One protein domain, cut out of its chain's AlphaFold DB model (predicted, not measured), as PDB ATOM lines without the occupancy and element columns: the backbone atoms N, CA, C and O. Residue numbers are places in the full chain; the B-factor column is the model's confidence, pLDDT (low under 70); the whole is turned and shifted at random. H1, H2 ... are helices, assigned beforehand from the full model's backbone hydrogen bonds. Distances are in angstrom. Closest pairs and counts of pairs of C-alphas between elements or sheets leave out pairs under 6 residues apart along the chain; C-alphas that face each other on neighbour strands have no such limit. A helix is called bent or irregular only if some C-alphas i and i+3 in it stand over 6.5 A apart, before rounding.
ATOM      1  N   VAL A  44      46.189  -2.376  35.826       43.84
ATOM      2  CA  VAL A  44      44.760  -2.725  35.934       43.84
ATOM      3  C   VAL A  44      44.583  -4.200  36.308       43.84
ATOM      4  O   VAL A  44      43.760  -4.514  37.165       43.84
ATOM      5  N   VAL A  45      45.388  -5.092  35.721       49.22
ATOM      6  CA  VAL A  45      45.391  -6.530  36.044       49.22
ATOM      7  C   VAL A  45      45.896  -6.786  37.468       49.22
ATOM      8  O   VAL A  45      45.329  -7.621  38.171       49.22
ATOM      9  N   ASP A  46      46.909  -6.047  37.924       58.44
ATOM     10  CA  ASP A  46      47.421  -6.154  39.295       58.44
ATOM     11  C   ASP A  46      46.393  -5.664  40.330       58.44
ATOM     12  O   ASP A  46      46.241  -6.280  41.382       58.44
ATOM     13  N   LEU A  47      45.619  -4.617  40.016       55.84
ATOM     14  CA  LEU A  47      44.547  -4.117  40.886       55.84
ATOM     15  C   LEU A  47      43.343  -5.068  40.966       55.84
ATOM     16  O   LEU A  47      42.806  -5.250  42.051       55.84
ATOM     17  N   GLN A  48      42.939  -5.698  39.858       61.22
ATOM     18  CA  GLN A  48      41.846  -6.684  39.861       61.22
ATOM     19  C   GLN A  48      42.207  -7.938  40.662       61.22
ATOM     20  O   GLN A  48      41.420  -8.399  41.484       61.22
ATOM     21  N   ARG A  49      43.428  -8.453  40.481       67.25
ATOM     22  CA  ARG A  49      43.944  -9.573  41.282       67.25
ATOM     23  C   ARG A  49      44.035  -9.222  42.759       67.25
ATOM     24  O   ARG A  49      43.819 -10.081  43.611       67.25
ATOM     25  N   LEU A  50      44.371  -7.972  43.066       70.25
ATOM     26  CA  LEU A  50      44.405  -7.493  44.435       70.25
ATOM     27  C   LEU A  50      42.995  -7.376  45.030       70.25
ATOM     28  O   LEU A  50      42.815  -7.785  46.169       70.25
ATOM     29  N   ASP A  51      42.000  -6.913  44.272       71.88
ATOM     30  CA  ASP A  51      40.602  -6.867  44.728       71.88
ATOM     31  C   ASP A  51      40.058  -8.279  45.026       71.88
ATOM     32  O   ASP A  51      39.492  -8.504  46.094       71.88
ATOM     33  N   GLU A  52      40.329  -9.261  44.159       73.44
ATOM     34  CA  GLU A  52      40.016 -10.680  44.417       73.44
ATOM     35  C   GLU A  52      40.763 -11.227  45.649       73.44
ATOM     36  O   GLU A  52      40.216 -11.994  46.443       73.44
ATOM     37  N   SER A  53      42.018 -10.808  45.838       77.25
ATOM     38  CA  SER A  53      42.820 -11.189  47.006       77.25
ATOM     39  C   SER A  53      42.282 -10.567  48.295       77.25
ATOM     40  O   SER A  53      42.341 -11.202  49.344       77.25
ATOM     41  N   VAL A  54      41.740  -9.350  48.236       84.69
ATOM     42  CA  VAL A  54      41.136  -8.664  49.387       84.69
ATOM     43  C   VAL A  54      39.835  -9.339  49.794       84.69
ATOM     44  O   VAL A  54      39.650  -9.584  50.982       84.69
ATOM     45  N   ASP A  55      38.996  -9.740  48.836       84.19
ATOM     46  CA  ASP A  55      37.787 -10.519  49.126       84.19
ATOM     47  C   ASP A  55      38.138 -11.861  49.810       84.19
ATOM     48  O   ASP A  55      37.483 -12.273  50.772       84.19
ATOM     49  N   ALA A  56      39.224 -12.523  49.386       79.00
ATOM     50  CA  ALA A  56      39.726 -13.731  50.046       79.00
ATOM     51  C   ALA A  56      40.292 -13.457  51.455       79.00
ATOM     52  O   ALA A  56      40.062 -14.243  52.376       79.00
ATOM     53  N   LEU A  57      41.015 -12.348  51.648       82.25
ATOM     54  CA  LEU A  57      41.518 -11.933  52.963       82.25
ATOM     55  C   LEU A  57      40.379 -11.584  53.924       82.25
ATOM     56  O   LEU A  57      40.469 -11.919  55.102       82.25
ATOM     57  N   ASP A  58      39.304 -10.968  53.431       86.38
ATOM     58  CA  ASP A  58      38.101 -10.700  54.216       86.38
ATOM     59  C   ASP A  58      37.417 -11.997  54.654       86.38
ATOM     60  O   ASP A  58      37.040 -12.124  55.819       86.38
ATOM     61  N   ALA A  59      37.324 -12.998  53.774       83.88
ATOM     62  CA  ALA A  59      36.817 -14.318  54.151       83.88
ATOM     63  C   ALA A  59      37.674 -14.962  55.259       83.88
ATOM     64  O   ALA A  59      37.141 -15.384  56.285       83.88
ATOM     65  N   ILE A  60      39.005 -14.947  55.107       82.62
ATOM     66  CA  ILE A  60      39.939 -15.453  56.127       82.62
ATOM     67  C   ILE A  60      39.778 -14.683  57.444       82.62
ATOM     68  O   ILE A  60      39.779 -15.283  58.520       82.62
ATOM     69  N   TYR A  61      39.621 -13.361  57.385       84.56
ATOM     70  CA  TYR A  61      39.406 -12.534  58.567       84.56
ATOM     71  C   TYR A  61      38.111 -12.914  59.297       84.56
ATOM     72  O   TYR A  61      38.125 -13.103  60.514       84.56
ATOM     73  N   GLN A  62      37.007 -13.115  58.571       88.44
ATOM     74  CA  GLN A  62      35.731 -13.549  59.149       88.44
ATOM     75  C   GLN A  62      35.801 -14.964  59.748       88.44
ATOM     76  O   GLN A  62      35.208 -15.220  60.804       88.44
ATOM     77  N   ASP A  63      36.565 -15.869  59.135       84.12
ATOM     78  CA  ASP A  63      36.822 -17.206  59.678       84.12
ATOM     79  C   ASP A  63      37.613 -17.134  60.990       84.12
ATOM     80  O   ASP A  63      37.254 -17.781  61.979       84.12
ATOM     81  N   VAL A  64      38.644 -16.283  61.044       84.19
ATOM     82  CA  VAL A  64      39.419 -16.015  62.264       84.19
ATOM     83  C   VAL A  64      38.525 -15.434  63.360       84.19
ATOM     84  O   VAL A  64      38.566 -15.919  64.492       84.19
ATOM     85  N   LEU A  65      37.669 -14.456  63.048       86.50
ATOM     86  CA  LEU A  65      36.707 -13.909  64.013       86.50
ATOM     87  C   LEU A  65      35.751 -14.983  64.539       86.50
ATOM     88  O   LEU A  65      35.470 -15.026  65.735       86.50
ATOM     89  N   THR A  66      35.290 -15.880  63.669       87.00
ATOM     90  CA  THR A  66      34.408 -16.991  64.048       87.00
ATOM     91  C   THR A  66      35.122 -17.987  64.966       87.00
ATOM     92  O   THR A  66      34.537 -18.442  65.953       87.00
ATOM     93  N   ALA A  67      36.396 -18.289  64.704       83.44
ATOM     94  CA  ALA A  67      37.210 -19.132  65.574       83.44
ATOM     95  C   ALA A  67      37.440 -18.485  66.953       83.44
ATOM     96  O   ALA A  67      37.274 -19.158  67.972       83.44
ATOM     97  N   ILE A  68      37.753 -17.182  66.992       83.25
ATOM     98  CA  ILE A  68      37.923 -16.418  68.239       83.25
ATOM     99  C   ILE A  68      36.619 -16.408  69.043       83.25
ATOM    100  O   ILE A  68      36.634 -16.667  70.245       83.25
ATOM    101  N   GLU A  69      35.480 -16.155  68.396       87.25
ATOM    102  CA  GLU A  69      34.168 -16.138  69.051       87.25
ATOM    103  C   GLU A  69      33.815 -17.491  69.663       87.25
ATOM    104  O   GLU A  69      33.336 -17.552  70.798       87.25
ATOM    105  N   ARG A  70      34.079 -18.580  68.935       86.25
ATOM    106  CA  ARG A  70      33.852 -19.937  69.430       86.25
ATOM    107  C   ARG A  70      34.723 -20.235  70.647       86.25
ATOM    108  O   ARG A  70      34.192 -20.641  71.672       86.25
ATOM    109  N   GLN A  71      36.028 -19.967  70.563       82.00
ATOM    110  CA  GLN A  71      36.947 -20.161  71.690       82.00
ATOM    111  C   GLN A  71      36.544 -19.328  72.911       82.00
ATOM    112  O   GLN A  71      36.600 -19.820  74.037       82.00
ATOM    113  N   ALA A  72      36.109 -18.085  72.695       81.81
ATOM    114  CA  ALA A  72      35.633 -17.216  73.760       81.81
ATOM    115  C   ALA A  72      34.379 -17.781  74.435       81.81
ATOM    116  O   ALA A  72      34.329 -17.854  75.659       81.81
ATOM    117  N   ARG A  73      33.381 -18.220  73.658       85.69
ATOM    118  CA  ARG A  73      32.156 -18.829  74.201       85.69
ATOM    119  C   ARG A  73      32.446 -20.118  74.961       85.69
ATOM    120  O   ARG A  73      31.982 -20.249  76.089       85.69
ATOM    121  N   ASP A  74      33.256 -21.009  74.391       84.44
ATOM    122  CA  ASP A  74      33.629 -22.278  75.022       84.44
ATOM    123  C   ASP A  74      34.335 -22.032  76.370       84.44
ATOM    124  O   ASP A  74      34.008 -22.667  77.371       84.44
ATOM    125  N   ALA A  75      35.247 -21.054  76.435       78.00
ATOM    126  CA  ALA A  75      35.938 -20.690  77.671       78.00
ATOM    127  C   ALA A  75      35.017 -20.038  78.717       78.00
ATOM    128  O   ALA A  75      35.145 -20.325  79.909       78.00
ATOM    129  N   ILE A  76      34.071 -19.192  78.290       80.69
ATOM    130  CA  ILE A  76      33.061 -18.588  79.174       80.69
ATOM    131  C   ILE A  76      32.196 -19.679  79.812       80.69
ATOM    132  O   ILE A  76      31.998 -19.657  81.029       80.69
ATOM    133  N   THR A  77      31.717 -20.637  79.015       84.38
ATOM    134  CA  THR A  77      30.916 -21.769  79.500       84.38
ATOM    135  C   THR A  77      31.722 -22.644  80.454       84.38
ATOM    136  O   THR A  77      31.263 -22.908  81.560       84.38
ATOM    137  N   LEU A  78      32.958 -23.007  80.095       81.31
ATOM    138  CA  LEU A  78      33.818 -23.835  80.946       81.31
ATOM    139  C   LEU A  78      34.088 -23.156  82.294       81.31
ATOM    140  O   LEU A  78      33.990 -23.791  83.341       81.31
ATOM    141  N   ASN A  79      34.400 -21.857  82.295       78.12
ATOM    142  CA  ASN A  79      34.616 -21.124  83.539       78.12
ATOM    143  C   ASN A  79      33.339 -21.068  84.392       78.12
ATOM    144  O   ASN A  79      33.426 -21.233  85.603       78.12
ATOM    145  N   HIS A  80      32.164 -20.886  83.776       78.50
ATOM    146  CA  HIS A  80      30.885 -20.943  84.485       78.50
ATOM    147  C   HIS A  80      30.658 -22.315  85.134       78.50
ATOM    148  O   HIS A  80      30.404 -22.381  86.336       78.50
ATOM    149  N   ASP A  81      30.830 -23.397  84.372       81.25
ATOM    150  CA  ASP A  81      30.643 -24.770  84.849       81.25
ATOM    151  C   ASP A  81      31.606 -25.101  85.994       81.25
ATOM    152  O   ASP A  81      31.199 -25.647  87.021       81.25
ATOM    153  N   LEU A  82      32.879 -24.712  85.875       75.69
ATOM    154  CA  LEU A  82      33.854 -24.889  86.947       75.69
ATOM    155  C   LEU A  82      33.493 -24.058  88.179       75.69
ATOM    156  O   LEU A  82      33.553 -24.579  89.289       75.69
ATOM    157  N   THR A  83      33.080 -22.798  88.032       74.56
ATOM    158  CA  THR A  83      32.631 -21.997  89.178       74.56
ATOM    159  C   THR A  83      31.439 -22.654  89.875       74.56
ATOM    160  O   THR A  83      31.436 -22.718  91.101       74.56
ATOM    161  N   VAL A  84      30.471 -23.204  89.136       75.44
ATOM    162  CA  VAL A  84      29.337 -23.953  89.709       75.44
ATOM    163  C   VAL A  84      29.816 -25.200  90.464       75.44
ATOM    164  O   VAL A  84      29.395 -25.421  91.601       75.44
ATOM    165  N   LEU A  85      30.731 -25.977  89.875       75.69
ATOM    166  CA  LEU A  85      31.294 -27.185  90.489       75.69
ATOM    167  C   LEU A  85      32.103 -26.885  91.760       75.69
ATOM    168  O   LEU A  85      31.961 -27.591  92.753       75.69
ATOM    169  N   PHE A  86      32.933 -25.839  91.757       70.00
ATOM    170  CA  PHE A  86      33.818 -25.515  92.882       70.00
ATOM    171  C   PHE A  86      33.149 -24.701  93.997       70.00
ATOM    172  O   PHE A  86      33.669 -24.667  95.113       70.00
ATOM    173  N   THR A  87      32.001 -24.071  93.738       68.12
ATOM    174  CA  THR A  87      31.248 -23.320  94.760       68.12
ATOM    175  C   THR A  87      30.162 -24.139  95.461       68.12
ATOM    176  O   THR A  87      29.534 -23.621  96.380       68.12
ATOM    177  N   ASN A  88      29.928 -25.409  95.090       60.50
ATOM    178  CA  ASN A  88      28.863 -26.253  95.663       60.50
ATOM    179  C   ASN A  88      27.490 -25.532  95.745       60.50
ATOM    180  O   ASN A  88      26.742 -25.705  96.708       60.50
ATOM    181  N   GLY A  89      27.169 -24.667  94.775       54.53
ATOM    182  CA  GLY A  89      25.938 -23.864  94.775       54.53
ATOM    183  C   GLY A  89      25.890 -22.696  95.776       54.53
ATOM    184  O   GLY A  89      24.857 -22.035  95.871       54.53
ATOM    185  N   GLN A  90      26.970 -22.396  96.509       52.47
ATOM    186  CA  GLN A  90      27.060 -21.218  97.375       52.47
ATOM    187  C   GLN A  90      27.642 -20.021  96.614       52.47
ATOM    188  O   GLN A  90      28.830 -19.940  96.318       52.47
ATOM    189  N   THR A  91      26.779 -19.050  96.319       51.66
ATOM    190  CA  THR A  91      27.053 -17.817  95.561       51.66
ATOM    191  C   THR A  91      27.861 -16.772  96.342       51.66
ATOM    192  O   THR A  91      27.544 -15.583  96.307       51.66
ATOM    193  N   SER A  92      28.887 -17.174  97.090       45.97
ATOM    194  CA  SER A  92      29.729 -16.248  97.850       45.97
ATOM    195  C   SER A  92      31.143 -16.205  97.272       45.97
ATOM    196  O   SER A  92      31.938 -17.112  97.484       45.97
ATOM    197  N   SER A  93      31.429 -15.095  96.582       47.31
ATOM    198  CA  SER A  93      32.695 -14.706  95.942       47.31
ATOM    199  C   SER A  93      33.017 -15.417  94.621       47.31
ATOM    200  O   SER A  93      33.568 -16.516  94.590       47.31
ATOM    201  N   ALA A  94      32.707 -14.720  93.522       52.38
ATOM    202  CA  ALA A  94      33.043 -15.041  92.135       52.38
ATOM    203  C   ALA A  94      34.566 -15.084  91.910       52.38
ATOM    204  O   ALA A  94      35.164 -14.184  91.326       52.38
ATOM    205  N   THR A  95      35.206 -16.133  92.410       53.00
ATOM    206  CA  THR A  95      36.621 -16.392  92.165       53.00
ATOM    207  C   THR A  95      36.693 -17.143  90.839       53.00
ATOM    208  O   THR A  95      36.181 -18.258  90.737       53.00
ATOM    209  N   GLN A  96      37.232 -16.503  89.797       56.12
ATOM    210  CA  GLN A  96      37.449 -17.158  88.505       56.12
ATOM    211  C   GLN A  96      38.332 -18.389  88.733       56.12
ATOM    212  O   GLN A  96      39.405 -18.281  89.325       56.12
ATOM    213  N   VAL A  97      37.844 -19.564  88.331       58.12
ATOM    214  CA  VAL A  97      38.550 -20.833  88.556       58.12
ATOM    215  C   VAL A  97      39.636 -21.026  87.501       58.12
ATOM    216  O   VAL A  97      40.702 -21.567  87.787       58.12
ATOM    217  N   LEU A  98      39.376 -20.559  86.281       57.41
ATOM    218  CA  LEU A  98      40.377 -20.493  85.229       57.41
ATOM    219  C   LEU A  98      41.081 -19.139  85.261       57.41
ATOM    220  O   LEU A  98      40.428 -18.099  85.272       57.41
ATOM    221  N   ASP A  99      42.409 -19.160  85.131       59.66
ATOM    222  CA  ASP A  99      43.212 -17.998  84.722       59.66
ATOM    223  C   ASP A  99      43.038 -17.739  83.208       59.66
ATOM    224  O   ASP A  99      43.989 -17.679  82.421       59.66
ATOM    225  N   TRP A 100      41.777 -17.683  82.774       59.31
ATOM    226  CA  TRP A 100      41.384 -17.291  81.432       59.31
ATOM    227  C   TRP A 100      40.937 -15.836  81.489       59.31
ATOM    228  O   TRP A 100      39.915 -15.511  82.092       59.31
ATOM    229  N   SER A 101      41.706 -14.955  80.852       59.38
ATOM    230  CA  SER A 101      41.271 -13.588  80.608       59.38
ATOM    231  C   SER A 101      40.946 -13.421  79.130       59.38
ATOM    232  O   SER A 101      41.714 -13.816  78.251       59.38
ATOM    233  N   ALA A 102      39.817 -12.768  78.858       55.91
ATOM    234  CA  ALA A 102      39.454 -12.283  77.529       55.91
ATOM    235  C   ALA A 102      40.575 -11.442  76.874       55.91
ATOM    236  O   ALA A 102      40.641 -11.340  75.656       55.91
ATOM    237  N   GLU A 103      41.474 -10.875  77.683       54.75
ATOM    238  CA  GLU A 103      42.626 -10.070  77.264       54.75
ATOM    239  C   GLU A 103      43.806 -10.907  76.731       54.75
ATOM    240  O   GLU A 103      44.687 -10.357  76.079       54.75
ATOM    241  N   ARG A 104      43.840 -12.226  76.987       57.25
ATOM    242  CA  ARG A 104      44.851 -13.149  76.430       57.25
ATOM    243  C   ARG A 104      44.476 -13.699  75.051       57.25
ATOM    244  O   ARG A 104      45.339 -14.253  74.373       57.25
ATOM    245  N   ALA A 105      43.211 -13.591  74.642       60.28
ATOM    246  CA  ALA A 105      42.803 -13.936  73.285       60.28
ATOM    247  C   ALA A 105      43.362 -12.898  72.299       60.28
ATOM    248  O   ALA A 105      43.449 -11.716  72.631       60.28
ATOM    249  N   MET A 106      43.733 -13.321  71.083       64.62
ATOM    250  CA  MET A 106      44.122 -12.378  70.028       64.62
ATOM    251  C   MET A 106      42.999 -11.355  69.839       64.62
ATOM    252  O   MET A 106      41.861 -11.735  69.550       64.62
ATOM    253  N   ALA A 107      43.306 -10.069  70.012       76.56
ATOM    254  CA  ALA A 107      42.300  -9.033  69.871       76.56
ATOM    255  C   ALA A 107      41.854  -8.960  68.397       76.56
ATOM    256  O   ALA A 107      42.706  -8.842  67.512       76.56
ATOM    257  N   PRO A 108      40.538  -8.977  68.103       81.50
ATOM    258  CA  PRO A 108      40.008  -8.815  66.744       81.50
ATOM    259  C   PRO A 108      40.586  -7.613  65.981       81.50
ATOM    260  O   PRO A 108      40.751  -7.662  64.760       81.50
ATOM    261  N   PHE A 109      40.911  -6.551  66.722       83.75
ATOM    262  CA  PHE A 109      41.571  -5.353  66.221       83.75
ATOM    263  C   PHE A 109      43.003  -5.615  65.741       83.75
ATOM    264  O   PHE A 109      43.362  -5.177  64.654       83.75
ATOM    265  N   ASP A 110      43.815  -6.347  66.509       81.81
ATOM    266  CA  ASP A 110      45.212  -6.612  66.149       81.81
ATOM    267  C   ASP A 110      45.306  -7.462  64.881       81.81
ATOM    268  O   ASP A 110      46.169  -7.220  64.037       81.81
ATOM    269  N   ALA A 111      44.384  -8.413  64.715       80.81
ATOM    270  CA  ALA A 111      44.274  -9.212  63.499       80.81
ATOM    271  C   ALA A 111      43.936  -8.340  62.278       80.81
ATOM    272  O   ALA A 111      44.630  -8.411  61.264       80.81
ATOM    273  N   PHE A 112      42.922  -7.474  62.390       85.50
ATOM    274  CA  PHE A 112      42.569  -6.538  61.318       85.50
ATOM    275  C   PHE A 112      43.733  -5.607  60.983       85.50
ATOM    276  O   PHE A 112      44.092  -5.444  59.820       85.50
ATOM    277  N   ARG A 113      44.361  -5.033  62.013       87.50
ATOM    278  CA  ARG A 113      45.486  -4.117  61.877       87.50
ATOM    279  C   ARG A 113      46.650  -4.749  61.125       87.50
ATOM    280  O   ARG A 113      47.157  -4.130  60.198       87.50
ATOM    281  N   GLN A 114      47.058  -5.963  61.490       83.06
ATOM    282  CA  GLN A 114      48.157  -6.658  60.813       83.06
ATOM    283  C   GLN A 114      47.838  -6.941  59.342       83.06
ATOM    284  O   GLN A 114      48.705  -6.776  58.484       83.06
ATOM    285  N   LEU A 115      46.599  -7.341  59.037       82.94
ATOM    286  CA  LEU A 115      46.160  -7.558  57.657       82.94
ATOM    287  C   LEU A 115      46.149  -6.249  56.860       82.94
ATOM    288  O   LEU A 115      46.656  -6.221  55.742       82.94
ATOM    289  N   ALA A 116      45.639  -5.164  57.443       85.00
ATOM    290  CA  ALA A 116      45.594  -3.849  56.814       85.00
ATOM    291  C   ALA A 116      46.997  -3.255  56.591       85.00
ATOM    292  O   ALA A 116      47.276  -2.736  55.512       85.00
ATOM    293  N   GLU A 117      47.900  -3.361  57.573       85.12
ATOM    294  CA  GLU A 117      49.301  -2.937  57.442       85.12
ATOM    295  C   GLU A 117      50.002  -3.719  56.325       85.12
ATOM    296  O   GLU A 117      50.606  -3.117  55.438       85.12
ATOM    297  N   ARG A 118      49.834  -5.046  56.291       81.62
ATOM    298  CA  ARG A 118      50.428  -5.884  55.245       81.62
ATOM    299  C   ARG A 118      49.849  -5.606  53.860       81.62
ATOM    300  O   ARG A 118      50.590  -5.575  52.882       81.62
ATOM    301  N   LEU A 119      48.541  -5.378  53.770       83.88
ATOM    302  CA  LEU A 119      47.888  -4.972  52.528       83.88
ATOM    303  C   LEU A 119      48.452  -3.633  52.033       83.88
ATOM    304  O   LEU A 119      48.713  -3.476  50.842       83.88
ATOM    305  N   MET A 120      48.688  -2.683  52.940       84.25
ATOM    306  CA  MET A 120      49.290  -1.392  52.607       84.25
ATOM    307  C   MET A 120      50.733  -1.504  52.126       84.25
ATOM    308  O   MET A 120      51.093  -0.786  51.193       84.25
ATOM    309  N   ASP A 121      51.539  -2.393  52.708       81.50
ATOM    310  CA  ASP A 121      52.917  -2.631  52.265       81.50
ATOM    311  C   ASP A 121      52.971  -3.113  50.805       81.50
ATOM    312  O   ASP A 121      53.796  -2.633  50.025       81.50
ATOM    313  N   GLU A 122      52.044  -3.989  50.406       79.81
ATOM    314  CA  GLU A 122      51.922  -4.487  49.026       79.81
ATOM    315  C   GLU A 122      51.302  -3.444  48.077       79.81
ATOM    316  O   GLU A 122      51.670  -3.335  46.905       79.81
ATOM    317  N   LEU A 123      50.371  -2.628  48.577       79.69
ATOM    318  CA  LEU A 123      49.676  -1.601  47.797       79.69
ATOM    319  C   LEU A 123      50.498  -0.348  47.547       79.69
ATOM    320  O   LEU A 123      50.313   0.316  46.524       79.69
ATOM    321  N   ARG A 124      51.364   0.035  48.487       80.88
ATOM    322  CA  ARG A 124      52.070   1.318  48.440       80.88
ATOM    323  C   ARG A 124      52.881   1.505  47.153       80.88
ATOM    324  O   ARG A 124      52.762   2.587  46.573       80.88
ATOM    325  N   PRO A 125      53.623   0.501  46.644       79.31
ATOM    326  CA  PRO A 125      54.329   0.605  45.367       79.31
ATOM    327  C   PRO A 125      53.399   0.799  44.160       79.31
ATOM    328  O   PRO A 125      53.786   1.448  43.191       79.31
ATOM    329  N   VAL A 126      52.176   0.261  44.213       80.94
ATOM    330  CA  VAL A 126      51.178   0.354  43.131       80.94
ATOM    331  C   VAL A 126      50.445   1.697  43.168       80.94
ATOM    332  O   VAL A 126      50.211   2.325  42.132       80.94
ATOM    333  N   LEU A 127      50.079   2.155  44.366       79.75
ATOM    334  CA  LEU A 127      49.332   3.394  44.568       79.75
ATOM    335  C   LEU A 127      50.210   4.642  44.450       79.75
ATOM    336  O   LEU A 127      49.732   5.682  43.991       79.75
ATOM    337  N   ASP A 128      51.481   4.537  44.832       79.50
ATOM    338  CA  ASP A 128      52.466   5.612  44.757       79.50
ATOM    339  C   ASP A 128      53.831   5.098  44.257       79.50
ATOM    340  O   ASP A 128      54.816   5.090  45.003       79.50
ATOM    341  N   PRO A 129      53.942   4.733  42.966       75.44
ATOM    342  CA  PRO A 129      55.205   4.267  42.384       75.44
ATOM    343  C   PRO A 129      56.300   5.345  42.407       75.44
ATOM    344  O   PRO A 129      57.485   5.052  42.273       75.44
ATOM    345  N   SER A 130      55.908   6.612  42.564       74.12
ATOM    346  CA  SER A 130      56.808   7.764  42.588       74.12
ATOM    347  C   SER A 130      57.341   8.118  43.981       74.12
ATOM    348  O   SER A 130      58.242   8.951  44.083       74.12
ATOM    349  N   GLY A 131      56.768   7.543  45.045       73.25
ATOM    350  CA  GLY A 131      57.057   7.885  46.444       73.25
ATOM    351  C   GLY A 131      56.617   9.294  46.879       73.25
ATOM    352  O   GLY A 131      56.926   9.725  47.996       73.25
ATOM    353  N   ARG A 132      55.918  10.042  46.016       70.19
ATOM    354  CA  ARG A 132      55.523  11.445  46.252       70.19
ATOM    355  C   ARG A 132      54.382  11.586  47.254       70.19
ATOM    356  O   ARG A 132      54.199  12.653  47.824       70.19
ATOM    357  N   LEU A 133      53.621  10.521  47.470       72.69
ATOM    358  CA  LEU A 133      52.527  10.435  48.433       72.69
ATOM    359  C   LEU A 133      52.975   9.745  49.727       72.69
ATOM    360  O   LEU A 133      52.131   9.366  50.534       72.69
ATOM    361  N   SER A 134      54.281   9.588  49.970       70.56
ATOM    362  CA  SER A 134      54.844   9.066  51.232       70.56
ATOM    363  C   SER A 134      54.293   9.775  52.481       70.56
ATOM    364  O   SER A 134      54.075   9.128  53.501       70.56
ATOM    365  N   ALA A 135      53.984  11.071  52.378       67.44
ATOM    366  CA  ALA A 135      53.440  11.885  53.466       67.44
ATOM    367  C   ALA A 135      51.926  11.720  53.716       67.44
ATOM    368  O   ALA A 135      51.424  12.268  54.694       67.44
ATOM    369  N   VAL A 136      51.184  11.002  52.860       78.00
ATOM    370  CA  VAL A 136      49.735  10.801  53.044       78.00
ATOM    371  C   VAL A 136      49.493   9.792  54.178       78.00
ATOM    372  O   VAL A 136      49.949   8.644  54.071       78.00
ATOM    373  N   PRO A 137      48.791  10.184  55.260       76.88
ATOM    374  CA  PRO A 137      48.492   9.286  56.367       76.88
ATOM    375  C   PRO A 137      47.386   8.289  55.989       76.88
ATOM    376  O   PRO A 137      46.422   8.630  55.300       76.88
ATOM    377  N   TYR A 138      47.535   7.047  56.452       82.81
ATOM    378  CA  TYR A 138      46.518   5.991  56.337       82.81
ATOM    379  C   TYR A 138      46.286   5.226  57.644       82.81
ATOM    380  O   TYR A 138      45.296   4.513  57.767       82.81
ATOM    381  N   HIS A 139      47.188   5.344  58.623       82.00
ATOM    382  CA  HIS A 139      47.083   4.630  59.896       82.00
ATOM    383  C   HIS A 139      45.792   4.982  60.644       82.00
ATOM    384  O   HIS A 139      45.228   4.138  61.330       82.00
ATOM    385  N   ASP A 140      45.287   6.200  60.456       79.00
ATOM    386  CA  ASP A 140      44.013   6.659  61.001       79.00
ATOM    387  C   ASP A 140      42.802   5.898  60.437       79.00
ATOM    388  O   ASP A 140      41.788   5.820  61.125       79.00
ATOM    389  N   LEU A 141      42.894   5.317  59.234       83.12
ATOM    390  CA  LEU A 141      41.851   4.464  58.643       83.12
ATOM    391  C   LEU A 141      41.827   3.064  59.274       83.12
ATOM    392  O   LEU A 141      40.804   2.387  59.261       83.12
ATOM    393  N   ILE A 142      42.948   2.633  59.858       84.75
ATOM    394  CA  ILE A 142      43.051   1.340  60.545       84.75
ATOM    395  C   ILE A 142      42.437   1.424  61.950       84.75
ATOM    396  O   ILE A 142      41.979   0.422  62.496       84.75
ATOM    397  N   GLU A 143      42.422   2.611  62.560       81.56
ATOM    398  CA  GLU A 143      41.982   2.776  63.944       81.56
ATOM    399  C   GLU A 143      40.463   2.661  64.108       81.56
ATOM    400  O   GLU A 143      39.683   3.137  63.284       81.56
ATOM    401  N   TRP A 144      40.037   2.058  65.221       82.50
ATOM    402  CA  TRP A 144      38.629   1.880  65.580       82.50
ATOM    403  C   TRP A 144      38.270   2.802  66.756       82.50
ATOM    404  O   TRP A 144      38.354   2.372  67.907       82.50
ATOM    405  N   PRO A 145      37.904   4.073  66.504       70.12
ATOM    406  CA  PRO A 145      37.614   5.030  67.573       70.12
ATOM    407  C   PRO A 145      36.384   4.640  68.409       70.12
ATOM    408  O   PRO A 145      36.355   4.923  69.603       70.12
ATOM    409  N   ASP A 146      35.423   3.929  67.812       75.06
ATOM    410  CA  ASP A 146      34.140   3.566  68.432       75.06
ATOM    411  C   ASP A 146      34.145   2.160  69.057       75.06
ATOM    412  O   ASP A 146      33.119   1.479  69.124       75.06
ATOM    413  N   LEU A 147      35.316   1.681  69.485       79.44
ATOM    414  CA  LEU A 147      35.453   0.342  70.051       79.44
ATOM    415  C   LEU A 147      34.678   0.239  71.384       79.44
ATOM    416  O   LEU A 147      34.831   1.113  72.246       79.44
ATOM    417  N   PRO A 148      33.873  -0.819  71.602       79.94
ATOM    418  CA  PRO A 148      33.100  -0.979  72.833       79.94
ATOM    419  C   PRO A 148      33.996  -0.978  74.080       79.94
ATOM    420  O   PRO A 148      34.850  -1.847  74.250       79.94
ATOM    421  N   SER A 149      33.797  -0.008  74.976       75.88
ATOM    422  CA  SER A 149      34.648   0.194  76.161       75.88
ATOM    423  C   SER A 149      33.974  -0.153  77.494       75.88
ATOM    424  O   SER A 149      34.662  -0.322  78.502       75.88
ATOM    425  N   HIS A 150      32.647  -0.306  77.506       73.50
ATOM    426  CA  HIS A 150      31.844  -0.589  78.698       73.50
ATOM    427  C   HIS A 150      31.369  -2.052  78.741       73.50
ATOM    428  O   HIS A 150      31.219  -2.690  77.701       73.50
ATOM    429  N   GLY A 151      31.101  -2.563  79.947       76.38
ATOM    430  CA  GLY A 151      30.591  -3.921  80.187       76.38
ATOM    431  C   GLY A 151      31.570  -4.816  80.945       76.38
ATOM    432  O   GLY A 151      32.708  -4.431  81.229       76.38
ATOM    433  N   THR A 152      31.125  -6.025  81.294       80.94
ATOM    434  CA  THR A 152      32.022  -7.054  81.840       80.94
ATOM    435  C   THR A 152      33.059  -7.474  80.784       80.94
ATOM    436  O   THR A 152      32.810  -7.318  79.586       80.94
ATOM    437  N   PRO A 153      34.226  -8.033  81.167       78.38
ATOM    438  CA  PRO A 153      35.256  -8.433  80.203       78.38
ATOM    439  C   PRO A 153      34.739  -9.342  79.075       78.38
ATOM    440  O   PRO A 153      35.144  -9.179  77.926       78.38
ATOM    441  N   ASN A 154      33.806 -10.243  79.395       78.94
ATOM    442  CA  ASN A 154      33.218 -11.190  78.447       78.94
ATOM    443  C   ASN A 154      32.231 -10.513  77.486       78.94
ATOM    444  O   ASN A 154      32.303 -10.732  76.279       78.94
ATOM    445  N   GLU A 155      31.342  -9.659  78.004       81.25
ATOM    446  CA  GLU A 155      30.418  -8.869  77.178       81.25
ATOM    447  C   GLU A 155      31.186  -7.939  76.240       81.25
ATOM    448  O   GLU A 155      30.884  -7.865  75.051       81.25
ATOM    449  N   ARG A 156      32.233  -7.289  76.757       83.00
ATOM    450  CA  ARG A 156      33.106  -6.409  75.982       83.00
ATOM    451  C   ARG A 156      33.829  -7.164  74.868       83.00
ATOM    452  O   ARG A 156      33.906  -6.647  73.757       83.00
ATOM    453  N   LEU A 157      34.322  -8.380  75.121       81.31
ATOM    454  CA  LEU A 157      34.949  -9.212  74.089       81.31
ATOM    455  C   LEU A 157      33.954  -9.568  72.978       81.31
ATOM    456  O   LEU A 157      34.249  -9.347  71.805       81.31
ATOM    457  N   LEU A 158      32.762 -10.059  73.330       84.88
ATOM    458  CA  LEU A 158      31.733 -10.413  72.346       84.88
ATOM    459  C   LEU A 158      31.241  -9.190  71.558       84.88
ATOM    460  O   LEU A 158      31.082  -9.275  70.341       84.88
ATOM    461  N   ALA A 159      31.066  -8.043  72.217       85.94
ATOM    462  CA  ALA A 159      30.728  -6.785  71.559       85.94
ATOM    463  C   ALA A 159      31.846  -6.320  70.613       85.94
ATOM    464  O   ALA A 159      31.566  -5.876  69.503       85.94
ATOM    465  N   THR A 160      33.113  -6.474  71.012       86.12
ATOM    466  CA  THR A 160      34.274  -6.153  70.168       86.12
ATOM    467  C   THR A 160      34.329  -7.054  68.937       86.12
ATOM    468  O   THR A 160      34.602  -6.565  67.846       86.12
ATOM    469  N   ILE A 161      34.028  -8.350  69.073       86.38
ATOM    470  CA  ILE A 161      33.942  -9.283  67.939       86.38
ATOM    471  C   ILE A 161      32.784  -8.899  67.010       86.38
ATOM    472  O   ILE A 161      32.966  -8.834  65.797       86.38
ATOM    473  N   ALA A 162      31.602  -8.603  67.557       87.50
ATOM    474  CA  ALA A 162      30.449  -8.180  66.764       87.50
ATOM    475  C   ALA A 162      30.725  -6.878  65.997       87.50
ATOM    476  O   ALA A 162      30.359  -6.756  64.830       87.50
ATOM    477  N   TYR A 163      31.418  -5.934  66.631       88.25
ATOM    478  CA  TYR A 163      31.883  -4.705  65.999       88.25
ATOM    479  C   TYR A 163      32.927  -4.984  64.904       88.25
ATOM    480  O   TYR A 163      32.816  -4.469  63.795       88.25
ATOM    481  N   ALA A 164      33.903  -5.853  65.177       86.69
ATOM    482  CA  ALA A 164      34.930  -6.261  64.220       86.69
ATOM    483  C   ALA A 164      34.341  -6.903  62.955       86.69
ATOM    484  O   ALA A 164      34.818  -6.638  61.857       86.69
ATOM    485  N   ARG A 165      33.253  -7.676  63.079       88.50
ATOM    486  CA  ARG A 165      32.553  -8.291  61.934       88.50
ATOM    487  C   ARG A 165      32.018  -7.265  60.930       88.50
ATOM    488  O   ARG A 165      31.874  -7.598  59.759       88.50
ATOM    489  N   GLN A 166      31.728  -6.040  61.372       88.19
ATOM    490  CA  GLN A 166      31.254  -4.953  60.507       88.19
ATOM    491  C   GLN A 166      32.395  -4.275  59.734       88.19
ATOM    492  O   GLN A 166      32.141  -3.474  58.839       88.19
ATOM    493  N   ARG A 167      33.654  -4.571  60.077       86.88
ATOM    494  CA  ARG A 167      34.837  -4.006  59.431       86.88
ATOM    495  C   ARG A 167      35.329  -4.966  58.352       86.88
ATOM    496  O   ARG A 167      35.554  -6.142  58.612       86.88
ATOM    497  N   GLN A 168      35.483  -4.439  57.142       87.50
ATOM    498  CA  GLN A 168      35.942  -5.177  55.967       87.50
ATOM    499  C   GLN A 168      37.200  -4.508  55.415       87.50
ATOM    500  O   GLN A 168      37.264  -3.279  55.306       87.50
ATOM    501  N   LEU A 169      38.193  -5.314  55.054       86.88
ATOM    502  CA  LEU A 169      39.407  -4.885  54.367       86.88
ATOM    503  C   LEU A 169      39.080  -4.291  52.999       86.88
ATOM    504  O   LEU A 169      39.773  -3.373  52.569       86.88
ATOM    505  N   LYS A 170      38.000  -4.740  52.349       87.94
ATOM    506  CA  LYS A 170      37.495  -4.127  51.116       87.94
ATOM    507  C   LYS A 170      37.121  -2.657  51.291       87.94
ATOM    508  O   LYS A 170      37.565  -1.818  50.514       87.94
ATOM    509  N   VAL A 171      36.367  -2.330  52.341       88.50
ATOM    510  CA  VAL A 171      35.991  -0.938  52.647       88.50
ATOM    511  C   VAL A 171      37.242  -0.112  52.947       88.50
ATOM    512  O   VAL A 171      37.425   0.962  52.381       88.50
ATOM    513  N   PHE A 172      38.160  -0.655  53.751       88.88
ATOM    514  CA  PHE A 172      39.453  -0.018  54.012       88.88
ATOM    515  C   PHE A 172      40.247   0.246  52.720       88.88
ATOM    516  O   PHE A 172      40.802   1.329  52.536       88.88
ATOM    517  N   LEU A 173      40.278  -0.712  51.792       88.00
ATOM    518  CA  LEU A 173      40.945  -0.562  50.503       88.00
ATOM    519  C   LEU A 173      40.330   0.561  49.663       88.00
ATOM    520  O   LEU A 173      41.060   1.336  49.042       88.00
ATOM    521  N   GLU A 174      39.004   0.649  49.621       87.69
ATOM    522  CA  GLU A 174      38.299   1.708  48.898       87.69
ATOM    523  C   GLU A 174      38.609   3.090  49.483       87.69
ATOM    524  O   GLU A 174      38.929   4.013  48.729       87.69
ATOM    525  N   GLU A 175      38.619   3.219  50.811       87.94
ATOM    526  CA  GLU A 175      39.001   4.451  51.510       87.94
ATOM    527  C   GLU A 175      40.457   4.848  51.216       87.94
ATOM    528  O   GLU A 175      40.758   6.009  50.919       87.94
ATOM    529  N   VAL A 176      41.375   3.876  51.218       88.06
ATOM    530  CA  VAL A 176      42.781   4.090  50.851       88.06
ATOM    531  C   VAL A 176      42.901   4.545  49.397       88.06
ATOM    532  O   VAL A 176      43.590   5.532  49.118       88.06
ATOM    533  N   LYS A 177      42.235   3.867  48.454       87.00
ATOM    534  CA  LYS A 177      42.241   4.243  47.030       87.00
ATOM    535  C   LYS A 177      41.729   5.672  46.852       87.00
ATOM    536  O   LYS A 177      42.383   6.469  46.176       87.00
ATOM    537  N   ALA A 178      40.621   6.012  47.508       86.75
ATOM    538  CA  ALA A 178      40.035   7.346  47.478       86.75
ATOM    539  C   ALA A 178      40.989   8.417  48.037       86.75
ATOM    540  O   ALA A 178      41.093   9.503  47.471       86.75
ATOM    541  N   ARG A 179      41.753   8.111  49.092       85.56
ATOM    542  CA  ARG A 179      42.698   9.063  49.695       85.56
ATOM    543  C   ARG A 179      43.992   9.242  48.893       85.56
ATOM    544  O   ARG A 179      44.477  10.363  48.738       85.56
ATOM    545  N   PHE A 180      44.573   8.161  48.373       83.94
ATOM    546  CA  PHE A 180      45.832   8.223  47.616       83.94
ATOM    547  C   PHE A 180      45.628   8.714  46.180       83.94
ATOM    548  O   PHE A 180      46.455   9.460  45.641       83.94
ATOM    549  N   GLN A 181      44.521   8.314  45.557       84.88
ATOM    550  CA  GLN A 181      44.206   8.596  44.159       84.88
ATOM    551  C   GLN A 181      42.795   9.197  44.025       84.88
ATOM    552  O   GLN A 181      41.965   8.648  43.298       84.88
ATOM    553  N   PRO A 182      42.521  10.356  44.660       85.44
ATOM    554  CA  PRO A 182      41.182  10.949  44.677       85.44
ATOM    555  C   PRO A 182      40.669  11.282  43.275       85.44
ATOM    556  O   PRO A 182      39.483  11.189  43.004       85.44
ATOM    557  N   GLU A 183      41.571  11.587  42.344       85.81
ATOM    558  CA  GLU A 183      41.249  11.866  40.940       85.81
ATOM    559  C   GLU A 183      40.637  10.661  40.204       85.81
ATOM    560  O   GLU A 183      39.902  10.852  39.240       85.81
ATOM    561  N   LYS A 184      40.921   9.424  40.640       84.81
ATOM    562  CA  LYS A 184      40.373   8.212  40.010       84.81
ATOM    563  C   LYS A 184      38.974   7.862  40.505       84.81
ATOM    564  O   LYS A 184      38.239   7.194  39.787       84.81
ATOM    565  N   ILE A 185      38.626   8.276  41.724       86.81
ATOM    566  CA  ILE A 185      37.330   7.995  42.352       86.81
ATOM    567  C   ILE A 185      36.825   9.283  43.033       86.81
ATOM    568  O   ILE A 185      36.750   9.351  44.262       86.81
TER     569      ILE A 185
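Overview. This is residues 44 to 185 of the 333 residues of an uncharacterized protein of Xanthomonas citri pv. citri (UniProt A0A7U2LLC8). One very long helix, H1, makes the length of a rod; four shorter helices lie along one side of it, with H2, H4 and H5 touching H1, and H3 packing on H2 and H5. Beyond these contacts the far end of H1 runs on to the long loop of residues 88 to 107, which folds back to H2. The printed part has 142 residues with five named helices, H1 to H5 in order, and no named strand: all helix. It is loose, with a radius of gyration of the C-alphas of 20.2 A and spans of 68 by 26 by 20 A.

Arrangement. H1, residues 44 to 87, and H2, residues 108 to 127, form a helical hairpin; they touch at Leu 65 and Pro 108, C-alphas 6.7 A apart, at a shallow tilt of 11 degrees, opposite ways. With H4, residues 153 to 165, they form a bundle, three helices at shallow tilts. Residues 62 to 76 of H1 touch H4, closest at the C-alphas of Leu 65 and Ile 161, 6.7 A. H5, residues 169 to 180, touches H1 at a steep tilt of 46 degrees, closest at the C-alphas of Asp 58 and Leu 169, 6.0 A. H2 is the hub, touching four helices, among them H3, residues 139 to 142, which is apart from H1. Every O i to N i+4 pair is within hydrogen-bond range in H1, H4 and H5, and 14 of 16 are in H2; H3 is too short for such a pair.

Along the chain. H1 begins at C-alpha 44, (44.760, -2.725, 35.934), and is 63.8 A long. H2 is 27.0 A long, with a kink of 34 degrees near residue 121; it is irregular, but only just, with C-alphas 122 and 125 6.7 A apart. H3 is 5.2 A, H4 18.5 A and H5 16.1 A long; H5 ends at C-alpha 180, (45.832, 8.223, 47.616).

Size, cuts and confidence. The two C-alphas farthest apart, Asn 88 and Ser 130, are 69.0 A apart. The printed part has no cut; the links H1 to H2 and H2 to H3 are long. The pLDDT is under 70 at residues 44 to 49, 87 to 106 and 135.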